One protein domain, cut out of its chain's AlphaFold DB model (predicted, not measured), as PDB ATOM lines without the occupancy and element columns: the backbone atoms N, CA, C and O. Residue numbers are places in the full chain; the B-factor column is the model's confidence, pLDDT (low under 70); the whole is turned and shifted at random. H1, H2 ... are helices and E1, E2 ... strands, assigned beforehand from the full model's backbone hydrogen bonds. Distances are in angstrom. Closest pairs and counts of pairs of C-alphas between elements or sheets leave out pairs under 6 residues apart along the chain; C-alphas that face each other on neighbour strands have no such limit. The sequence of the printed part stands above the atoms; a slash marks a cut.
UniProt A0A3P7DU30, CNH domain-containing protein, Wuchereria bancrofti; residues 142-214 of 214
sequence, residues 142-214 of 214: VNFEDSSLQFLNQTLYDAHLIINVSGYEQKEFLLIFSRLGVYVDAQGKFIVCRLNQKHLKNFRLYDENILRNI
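Overview. This is residues 142 to 214 of the 214 residues of the protein "CNH domain-containing protein" of Wuchereria bancrofti (UniProt A0A3P7DU30). A twisted four-stranded sheet has H2 slantwise over one face, while short H1 stands off its other side. The printed part has 73 residues, under half in named elements, in the order H1 E1 E2 E3 E4 H2. The class is mixed; the antiparallel sheet E1 - E2 - E3 - E4 is a meander, each strand the antiparallel neighbour of the one before. It is compact, radius of gyration of the C-alphas 12.9 A, and flat, 37 by 30 by 14 A.

Arrangement. E1, residues 159 to 164, and E2, 173 to 177, form a hairpin (N 163 and O 174, 2.9 A). E2 and E3, 180 to 184, form another (N 175 and O 182, 2.8 A), as do E3 and E4, 190 to 194 (N 183 and O 191, 2.8 A). H2, residues 197 to 206, is on the sheet at a height of 10.4 A; 4 of 6 O i to N i+4 pairs are within hydrogen-bond range. H1, residues 151 to 154, is not on it and is too short for such pairs.

Along the chain. H1, 5.2 A long, begins at (-12.487, -5.457, 58.556). E1 spans 15.3 A, E2 12.7 A, E3 12.9 A, E4 13.0 A. H2, 15.0 A, ends at (-10.155, 8.523, 34.821).

Size, cuts and confidence. The printed part has no cut and no long link. Residues 208 to 213 stand free. pLDDT is under 70 at 167 to 170 and 196 to 214.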
ATOM      1  N   VAL A 142     -15.036   7.385  57.522       83.94
ATOM      2  CA  VAL A 142     -15.004   5.954  57.811       83.94
ATOM      3  C   VAL A 142     -15.293   5.824  59.298       83.94
ATOM      4  O   VAL A 142     -14.533   6.356  60.114       83.94
ATOM      5  N   ASN A 143     -16.395   5.160  59.648       77.13
ATOM      6  CA  ASN A 143     -16.714   4.858  61.036       77.13
ATOM      7  C   ASN A 143     -16.205   3.456  61.386       77.13
ATOM      8  O   ASN A 143     -16.779   2.458  60.962       77.13
ATOM      9  N   PHE A 144     -15.133   3.379  62.174       73.77
ATOM     10  CA  PHE A 144     -14.560   2.101  62.607       73.77
ATOM     11  C   PHE A 144     -15.440   1.334  63.606       73.77
ATOM     12  O   PHE A 144     -15.179   0.157  63.848       73.77
ATOM     13  N   GLU A 145     -16.465   1.978  64.174       74.22
ATOM     14  CA  GLU A 145     -17.466   1.330  65.030       74.22
ATOM     15  C   GLU A 145     -18.571   0.642  64.214       74.22
ATOM     16  O   GLU A 145     -19.279  -0.218  64.736       74.22
ATOM     17  N   ASP A 146     -18.704   0.968  62.922       74.71
ATOM     18  CA  ASP A 146     -19.661   0.303  62.045       74.71
ATOM     19  C   ASP A 146     -19.218  -1.146  61.789       74.71
ATOM     20  O   ASP A 146     -18.136  -1.414  61.257       74.71
ATOM     21  N   SER A 147     -20.078  -2.100  62.158       76.77
ATOM     22  CA  SER A 147     -19.838  -3.536  61.968       76.77
ATOM     23  C   SER A 147     -19.489  -3.912  60.521       76.77
ATOM     24  O   SER A 147     -18.661  -4.797  60.303       76.77
ATOM     25  N   SER A 148     -20.043  -3.200  59.532       75.55
ATOM     26  CA  SER A 148     -19.756  -3.417  58.110       75.55
ATOM     27  C   SER A 148     -18.331  -3.018  57.715       75.55
ATOM     28  O   SER A 148     -17.823  -3.509  56.708       75.55
ATOM     29  N   LEU A 149     -17.666  -2.181  58.518       79.08
ATOM     30  CA  LEU A 149     -16.325  -1.647  58.279       79.08
ATOM     31  C   LEU A 149     -15.253  -2.200  59.223       79.08
ATOM     32  O   LEU A 149     -14.074  -1.895  59.037       79.08
ATOM     33  N   GLN A 150     -15.602  -3.055  60.191       74.77
ATOM     34  CA  GLN A 150     -14.642  -3.612  61.159       74.77
ATOM     35  C   GLN A 150     -13.430  -4.295  60.508       74.77
ATOM     36  O   GLN A 150     -12.336  -4.299  61.072       74.77
ATOM     37  N   PHE A 151     -13.584  -4.838  59.300       75.97
ATOM     38  CA  PHE A 151     -12.487  -5.457  58.556       75.97
ATOM     39  C   PHE A 151     -11.360  -4.461  58.190       75.97
ATOM     40  O   PHE A 151     -10.220  -4.883  57.987       75.97
ATOM     41  N   LEU A 152     -11.634  -3.146  58.155       76.53
ATOM     42  CA  LEU A 152     -10.620  -2.095  57.976       76.53
ATOM     43  C   LEU A 152      -9.660  -1.985  59.172       76.53
ATOM     44  O   LEU A 152      -8.538  -1.507  58.998       76.53
ATOM     45  N   ASN A 153     -10.067  -2.460  60.356       72.24
ATOM     46  CA  ASN A 153      -9.205  -2.527  61.542       72.24
ATOM     47  C   ASN A 153      -8.237  -3.720  61.497       72.24
ATOM     48  O   ASN A 153      -7.208  -3.703  62.166       72.24
ATOM     49  N   GLN A 154      -8.550  -4.761  60.719       76.95
ATOM     50  CA  GLN A 154      -7.748  -5.990  60.656       76.95
ATOM     51  C   GLN A 154      -6.602  -5.899  59.644       76.95
ATOM     52  O   GLN A 154      -5.611  -6.617  59.742       76.95
ATOM     53  N   THR A 155      -6.743  -5.052  58.627       80.07
ATOM     54  CA  THR A 155      -5.742  -4.862  57.574       80.07
ATOM     55  C   THR A 155      -5.636  -3.380  57.265       80.07
ATOM     56  O   THR A 155      -6.640  -2.732  56.986       80.07
ATOM     57  N   LEU A 156      -4.415  -2.844  57.299       83.36
ATOM     58  CA  LEU A 156      -4.167  -1.466  56.898       83.36
ATOM     59  C   LEU A 156      -4.238  -1.353  55.375       83.36
ATOM     60  O   LEU A 156      -3.443  -1.971  54.665       83.36
ATOM     61  N   TYR A 157      -5.189  -0.568  54.878       89.67
ATOM     62  CA  TYR A 157      -5.332  -0.294  53.453       89.67
ATOM     63  C   TYR A 157      -4.840   1.115  53.141       89.67
ATOM     64  O   TYR A 157      -5.320   2.084  53.724       89.67
ATOM     65  N   ASP A 158      -3.916   1.242  52.188       92.31
ATOM     66  CA  ASP A 158      -3.452   2.566  51.764       92.31
ATOM     67  C   ASP A 158      -4.583   3.365  51.112       92.31
ATOM     68  O   ASP A 158      -5.217   2.877  50.176       92.31
ATOM     69  N   ALA A 159      -4.818   4.586  51.582       94.32
ATOM     70  CA  ALA A 159      -5.740   5.535  50.978       94.32
ATOM     71  C   ALA A 159      -5.133   6.126  49.695       94.32
ATOM     72  O   ALA A 159      -3.972   6.544  49.673       94.32
ATOM     73  N   HIS A 160      -5.915   6.177  48.616       92.92
ATOM     74  CA  HIS A 160      -5.448   6.651  47.310       92.92
ATOM     75  C   HIS A 160      -6.136   7.930  46.853       92.92
ATOM     76  O   HIS A 160      -5.446   8.891  46.519       92.92
ATOM     77  N   LEU A 161      -7.466   7.960  46.835       91.54
ATOM     78  CA  LEU A 161      -8.225   9.122  46.373       91.54
ATOM     79  C   LEU A 161      -9.644   9.113  46.944       91.54
ATOM     80  O   LEU A 161     -10.130   8.082  47.411       91.54
ATOM     81  N   ILE A 162     -10.287  10.274  46.911       91.61
ATOM     82  CA  ILE A 162     -11.683  10.486  47.286       91.61
ATOM     83  C   ILE A 162     -12.374  11.210  46.135       91.61
ATOM     84  O   ILE A 162     -11.824  12.167  45.597       91.61
ATOM     85  N   ILE A 163     -13.572  10.757  45.775       88.16
ATOM     86  CA  ILE A 163     -14.385  11.339  44.703       88.16
ATOM     87  C   ILE A 163     -15.715  11.781  45.307       88.16
ATOM     88  O   ILE A 163     -16.368  10.982  45.973       88.16
ATOM     89  N   ASN A 164     -16.130  13.028  45.068       87.04
ATOM     90  CA  ASN A 164     -17.520  13.429  45.294       87.04
ATOM     91  C   ASN A 164     -18.367  12.896  44.130       87.04
ATOM     92  O   ASN A 164     -18.137  13.273  42.984       87.04
ATOM     93  N   VAL A 165     -19.305  11.995  44.422       83.90
ATOM     94  CA  VAL A 165     -20.107  11.308  43.390       83.90
ATOM     95  C   VAL A 165     -21.425  12.015  43.086       83.90
ATOM     96  O   VAL A 165     -21.944  11.903  41.984       83.90
ATOM     97  N   SER A 166     -21.943  12.790  44.034       74.03
ATOM     98  CA  SER A 166     -23.278  13.395  43.960       74.03
ATOM     99  C   SER A 166     -23.345  14.747  43.240       74.03
ATOM    100  O   SER A 166     -24.309  15.495  43.415       74.03
ATOM    101  N   GLY A 167     -22.315  15.120  42.477       68.06
ATOM    102  CA  GLY A 167     -22.260  16.447  41.870       68.06
ATOM    103  C   GLY A 167     -22.436  17.528  42.942       68.06
ATOM    104  O   GLY A 167     -21.729  17.505  43.945       68.06
ATOM    105  N   TYR A 168     -23.364  18.470  42.750       56.25
ATOM    106  CA  TYR A 168     -23.422  19.768  43.442       56.25
ATOM    107  C   TYR A 168     -23.944  19.789  44.890       56.25
ATOM    108  O   TYR A 168     -23.513  20.659  45.648       56.25
ATOM    109  N   GLU A 169     -24.777  18.843  45.331       62.62
ATOM    110  CA  GLU A 169     -25.620  19.096  46.521       62.62
ATOM    111  C   GLU A 169     -25.569  18.047  47.641       62.62
ATOM    112  O   GLU A 169     -26.204  18.251  48.675       62.62
ATOM    113  N   GLN A 170     -24.797  16.959  47.518       62.90
ATOM    114  CA  GLN A 170     -24.810  15.909  48.546       62.90
ATOM    115  C   GLN A 170     -23.422  15.503  49.067       62.90
ATOM    116  O   GLN A 170     -22.363  15.849  48.531       62.90
ATOM    117  N   LYS A 171     -23.454  14.837  50.225       77.93
ATOM    118  CA  LYS A 171     -22.301  14.359  51.001       77.93
ATOM    119  C   LYS A 171     -21.949  12.918  50.620       77.93
ATOM    120  O   LYS A 171     -21.603  12.132  51.495       77.93
ATOM    121  N   GLU A 172     -22.079  12.573  49.344       86.99
ATOM    122  CA  GLU A 172     -21.777  11.226  48.878       86.99
ATOM    123  C   GLU A 172     -20.349  11.161  48.353       86.99
ATOM    124  O   GLU A 172     -19.913  11.998  47.549       86.99
ATOM    125  N   PHE A 173     -19.611  10.154  48.807       89.27
ATOM    126  CA  PHE A 173     -18.200  10.015  48.490       89.27
ATOM    127  C   PHE A 173     -17.855   8.583  48.123       89.27
ATOM    128  O   PHE A 173     -18.252   7.643  48.801       89.27
ATOM    129  N   LEU A 174     -17.025   8.423  47.101       91.02
ATOM    130  CA  LEU A 174     -16.319   7.176  46.851       91.02
ATOM    131  C   LEU A 174     -14.887   7.309  47.377       91.02
ATOM    132  O   LEU A 174     -14.075   8.061  46.837       91.02
ATOM    133  N   LEU A 175     -14.587   6.581  48.448       91.92
ATOM    134  CA  LEU A 175     -13.266   6.479  49.061       91.92
ATOM    135  C   LEU A 175     -12.524   5.301  48.444       91.92
ATOM    136  O   LEU A 175     -12.955   4.155  48.570       91.92
ATOM    137  N   ILE A 176     -11.394   5.554  47.798       91.69
ATOM    138  CA  ILE A 176     -10.601   4.505  47.163       91.69
ATOM    139  C   ILE A 176      -9.366   4.219  47.998       91.69
ATOM    140  O   ILE A 176      -8.534   5.094  48.260       91.69
ATOM    141  N   PHE A 177      -9.217   2.948  48.337       90.53
ATOM    142  CA  PHE A 177      -8.047   2.388  48.978       90.53
ATOM    143  C   PHE A 177      -7.377   1.353  48.059       90.53
ATOM    144  O   PHE A 177      -7.943   0.909  47.062       90.53
ATOM    145  N   SER A 178      -6.173   0.916  48.415       88.17
ATOM    146  CA  SER A 178      -5.338  -0.007  47.625       88.17
ATOM    147  C   SER A 178      -5.975  -1.335  47.200       88.17
ATOM    148  O   SER A 178      -5.466  -1.969  46.278       88.17
ATOM    149  N   ARG A 179      -7.047  -1.803  47.854       84.29
ATOM    150  CA  ARG A 179      -7.729  -3.074  47.516       84.29
ATOM    151  C   ARG A 179      -9.255  -3.008  47.591       84.29
ATOM    152  O   ARG A 179      -9.931  -4.017  47.394       84.29
ATOM    153  N   LEU A 180      -9.812  -1.842  47.894       86.87
ATOM    154  CA  LEU A 180     -11.243  -1.670  48.122       86.87
ATOM    155  C   LEU A 180     -11.670  -0.240  47.800       86.87
ATOM    156  O   LEU A 180     -10.875   0.692  47.900       86.87
ATOM    157  N   GLY A 181     -12.930  -0.091  47.423       88.39
ATOM    158  CA  GLY A 181     -13.641   1.174  47.383       88.39
ATOM    159  C   GLY A 181     -14.732   1.149  48.443       88.39
ATOM    160  O   GLY A 181     -15.378   0.118  48.632       88.39
ATOM    161  N   VAL A 182     -14.931   2.261  49.137       87.81
ATOM    162  CA  VAL A 182     -16.049   2.459  50.063       87.81
ATOM    163  C   VAL A 182     -16.870   3.620  49.544       87.81
ATOM    164  O   VAL A 182     -16.385   4.745  49.491       87.81
ATOM    165  N   TYR A 183     -18.100   3.343  49.143       87.96
ATOM    166  CA  TYR A 183     -19.098   4.375  48.935       87.96
ATOM    167  C   TYR A 183     -19.677   4.781  50.288       87.96
ATOM    168  O   TYR A 183     -20.021   3.916  51.094       87.96
ATOM    169  N   VAL A 184     -19.770   6.082  50.518       87.19
ATOM    170  CA  VAL A 184     -20.384   6.706  51.686       87.19
ATOM    171  C   VAL A 184     -21.565   7.508  51.171       87.19
ATOM    172  O   VAL A 184     -21.356   8.400  50.347       87.19
ATOM    173  N   ASP A 185     -22.778   7.195  51.618       82.80
ATOM    174  CA  ASP A 185     -23.959   7.991  51.274       82.80
ATOM    175  C   ASP A 185     -24.100   9.235  52.167       82.80
ATOM    176  O   ASP A 185     -23.340   9.453  53.118       82.80
ATOM    177  N   ALA A 186     -25.096  10.069  51.870       79.37
ATOM    178  CA  ALA A 186     -25.340  11.305  52.608       79.37
ATOM    179  C   ALA A 186     -25.715  11.083  54.089       79.37
ATOM    180  O   ALA A 186     -25.571  12.005  54.898       79.37
ATOM    181  N   GLN A 187     -26.185   9.882  54.444       76.68
ATOM    182  CA  GLN A 187     -26.547   9.463  55.798       76.68
ATOM    183  C   GLN A 187     -25.366   8.822  56.546       76.68
ATOM    184  O   GLN A 187     -25.482   8.533  57.737       76.68
ATOM    185  N   GLY A 188     -24.225   8.629  55.878       76.48
ATOM    186  CA  GLY A 188     -23.046   7.973  56.435       76.48
ATOM    187  C   GLY A 188     -23.120   6.448  56.400       76.48
ATOM    188  O   GLY A 188     -22.343   5.799  57.094       76.48
ATOM    189  N   LYS A 189     -24.031   5.860  55.619       76.67
ATOM    190  CA  LYS A 189     -24.054   4.420  55.368       76.67
ATOM    191  C   LYS A 189     -22.970   4.063  54.363       76.67
ATOM    192  O   LYS A 189     -22.708   4.787  53.400       76.67
ATOM    193  N   PHE A 190     -22.384   2.893  54.568       82.57
ATOM    194  CA  PHE A 190     -21.258   2.421  53.782       82.57
ATOM    195  C   PHE A 190     -21.653   1.267  52.860       82.57
ATOM    196  O   PHE A 190     -22.326   0.322  53.272       82.57
ATOM    197  N   ILE A 191     -21.189   1.319  51.611       79.49
ATOM    198  CA  ILE A 191     -21.193   0.176  50.691       79.49
ATOM    199  C   ILE A 191     -19.748  -0.103  50.290       79.49
ATOM    200  O   ILE A 191     -19.057   0.758  49.746       79.49
ATOM    201  N   VAL A 192     -19.281  -1.317  50.565       80.24
ATOM    202  CA  VAL A 192     -17.897  -1.730  50.314       80.24
ATOM    203  C   VAL A 192     -17.825  -2.563  49.042       80.24
ATOM    204  O   VAL A 192     -18.471  -3.603  48.925       80.24
ATOM    205  N   CYS A 193     -16.957  -2.157  48.121       79.08
ATOM    206  CA  CYS A 193     -16.652  -2.883  46.895       79.08
ATOM    207  C   CYS A 193     -15.188  -3.336  46.910       79.08
ATOM    208  O   CYS A 193     -14.278  -2.532  47.113       79.08
ATOM    209  N   ARG A 194     -14.915  -4.620  46.648       76.29
ATOM    210  CA  ARG A 194     -13.533  -5.090  46.450       76.29
ATOM    211  C   ARG A 194     -13.022  -4.641  45.087       76.29
ATOM    212  O   ARG A 194     -13.639  -4.927  44.062       76.29
ATOM    213  N   LEU A 195     -11.867  -3.983  45.066       73.36
ATOM    214  CA  LEU A 195     -11.241  -3.548  43.822       73.36
ATOM    215  C   LEU A 195     -10.249  -4.610  43.356       73.36
ATOM    216  O   LEU A 195      -9.280  -4.932  44.040       73.36
ATOM    217  N   ASN A 196     -10.469  -5.141  42.155       66.47
ATOM    218  CA  ASN A 196      -9.435  -5.905  41.460       66.47
ATOM    219  C   ASN A 196      -8.306  -4.945  41.029       66.47
ATOM    220  O   ASN A 196      -8.591  -3.837  40.575       66.47
ATOM    221  N   GLN A 197      -7.037  -5.358  41.124       61.36
ATOM    222  CA  GLN A 197      -5.870  -4.512  40.820       61.36
ATOM    223  C   GLN A 197      -5.922  -3.866  39.425       61.36
ATOM    224  O   GLN A 197      -5.406  -2.764  39.237       61.36
ATOM    225  N   LYS A 198      -6.577  -4.518  38.453       60.98
ATOM    226  CA  LYS A 198      -6.808  -3.950  37.115       60.98
ATOM    227  C   LYS A 198      -7.636  -2.655  37.155       60.98
ATOM    228  O   LYS A 198      -7.326  -1.730  36.414       60.98
ATOM    229  N   HIS A 199      -8.628  -2.553  38.041       60.41
ATOM    230  CA  HIS A 199      -9.508  -1.383  38.134       60.41
ATOM    231  C   HIS A 199      -8.800  -0.155  38.720       60.41
ATOM    232  O   HIS A 199      -9.055   0.960  38.279       60.41
ATOM    233  N   LEU A 200      -7.862  -0.336  39.655       56.90
ATOM    234  CA  LEU A 200      -7.138   0.777  40.290       56.90
ATOM    235  C   LEU A 200      -6.274   1.575  39.305       56.90
ATOM    236  O   LEU A 200      -6.174   2.795  39.425       56.90
ATOM    237  N   LYS A 201      -5.678   0.903  38.310       55.55
ATOM    238  CA  LYS A 201      -4.943   1.585  37.231       55.55
ATOM    239  C   LYS A 201      -5.872   2.454  36.388       55.55
ATOM    240  O   LYS A 201      -5.493   3.562  36.026       55.55
ATOM    241  N   ASN A 202      -7.086   1.971  36.136       51.32
ATOM    242  CA  ASN A 202      -8.079   2.708  35.371       51.32
ATOM    243  C   ASN A 202      -8.587   3.929  36.149       51.32
ATOM    244  O   ASN A 202      -8.660   5.003  35.571       51.32
ATOM    245  N   PHE A 203      -8.839   3.818  37.461       52.75
ATOM    246  CA  PHE A 203      -9.248   4.972  38.280       52.75
ATOM    247  C   PHE A 203      -8.243   6.134  38.224       52.75
ATOM    248  O   PHE A 203      -8.665   7.280  38.117       52.75
ATOM    249  N   ARG A 204      -6.928   5.857  38.202       43.84
ATOM    250  CA  ARG A 204      -5.906   6.909  38.021       43.84
ATOM    251  C   ARG A 204      -5.963   7.601  36.656       43.84
ATOM    252  O   ARG A 204      -5.593   8.761  36.573       43.84
ATOM    253  N   LEU A 205      -6.379   6.900  35.601       37.17
ATOM    254  CA  LEU A 205      -6.515   7.467  34.251       37.17
ATOM    255  C   LEU A 205      -7.820   8.258  34.088       37.17
ATOM    256  O   LEU A 205      -7.897   9.181  33.280       37.17
ATOM    257  N   TYR A 206      -8.845   7.887  34.852       42.11
ATOM    258  CA  TYR A 206     -10.155   8.523  34.821       42.11
ATOM    259  C   TYR A 206     -10.205   9.858  35.589       42.11
ATOM    260  O   TYR A 206     -11.005  10.714  35.223       42.11
ATOM    261  N   ASP A 207      -9.320  10.083  36.568       47.74
ATOM    262  CA  ASP A 207      -9.225  11.339  37.339       47.74
ATOM    263  C   ASP A 207      -8.877  12.564  36.459       47.74
ATOM    264  O   ASP A 207      -9.357  13.665  36.700       47.74
ATOM    265  N   GLU A 208      -8.153  12.380  35.347       39.90
ATOM    266  CA  GLU A 208      -7.877  13.487  34.411       39.90
ATOM    267  C   GLU A 208      -8.981  13.729  33.360       39.90
ATOM    268  O   GLU A 208      -8.985  14.776  32.715       39.90
ATOM    269  N   ASN A 209      -9.938  12.808  33.174       37.94
ATOM    270  CA  ASN A 209     -10.898  12.870  32.055       37.94
ATOM    271  C   ASN A 209     -12.390  12.789  32.438       37.94
ATOM    272  O   ASN A 209     -13.234  13.101  31.598       37.94
ATOM    273  N   ILE A 210     -12.759  12.409  33.667       43.91
ATOM    274  CA  ILE A 210     -14.178  12.250  34.052       43.91
ATOM    275  C   ILE A 210     -14.884  13.580  34.379       43.91
ATOM    276  O   ILE A 210     -16.102  13.652  34.263       43.91
ATOM    277  N   LEU A 211     -14.169  14.679  34.641       39.06
ATOM    278  CA  LEU A 211     -14.802  15.985  34.908       39.06
ATOM    279  C   LEU A 211     -15.330  16.723  33.658       39.06
ATOM    280  O   LEU A 211     -15.789  17.856  33.772       39.06
ATOM    281  N   ARG A 212     -15.267  16.120  32.463       33.55
ATOM    282  CA  ARG A 212     -15.775  16.736  31.219       33.55
ATOM    283  C   ARG A 212     -17.033  16.087  30.634       33.55
ATOM    284  O   ARG A 212     -17.535  16.619  29.655       33.55
ATOM    285  N   ASN A 213     -17.537  14.982  31.193       29.48
ATOM    286  CA  ASN A 213     -18.673  14.237  30.616       29.48
ATOM    287  C   ASN A 213     -19.695  13.719  31.654       29.48
ATOM    288  O   ASN A 213     -20.364  12.714  31.408       29.48
ATOM    289  N   ILE A 214     -19.828  14.404  32.792       33.57
ATOM    290  CA  ILE A 214     -21.001  14.341  33.683       33.57
ATOM    291  C   ILE A 214     -21.486  15.776  33.859       33.57
ATOM    292  O   ILE A 214     -22.706  16.000  33.722       33.57
TER     293      ILE A 214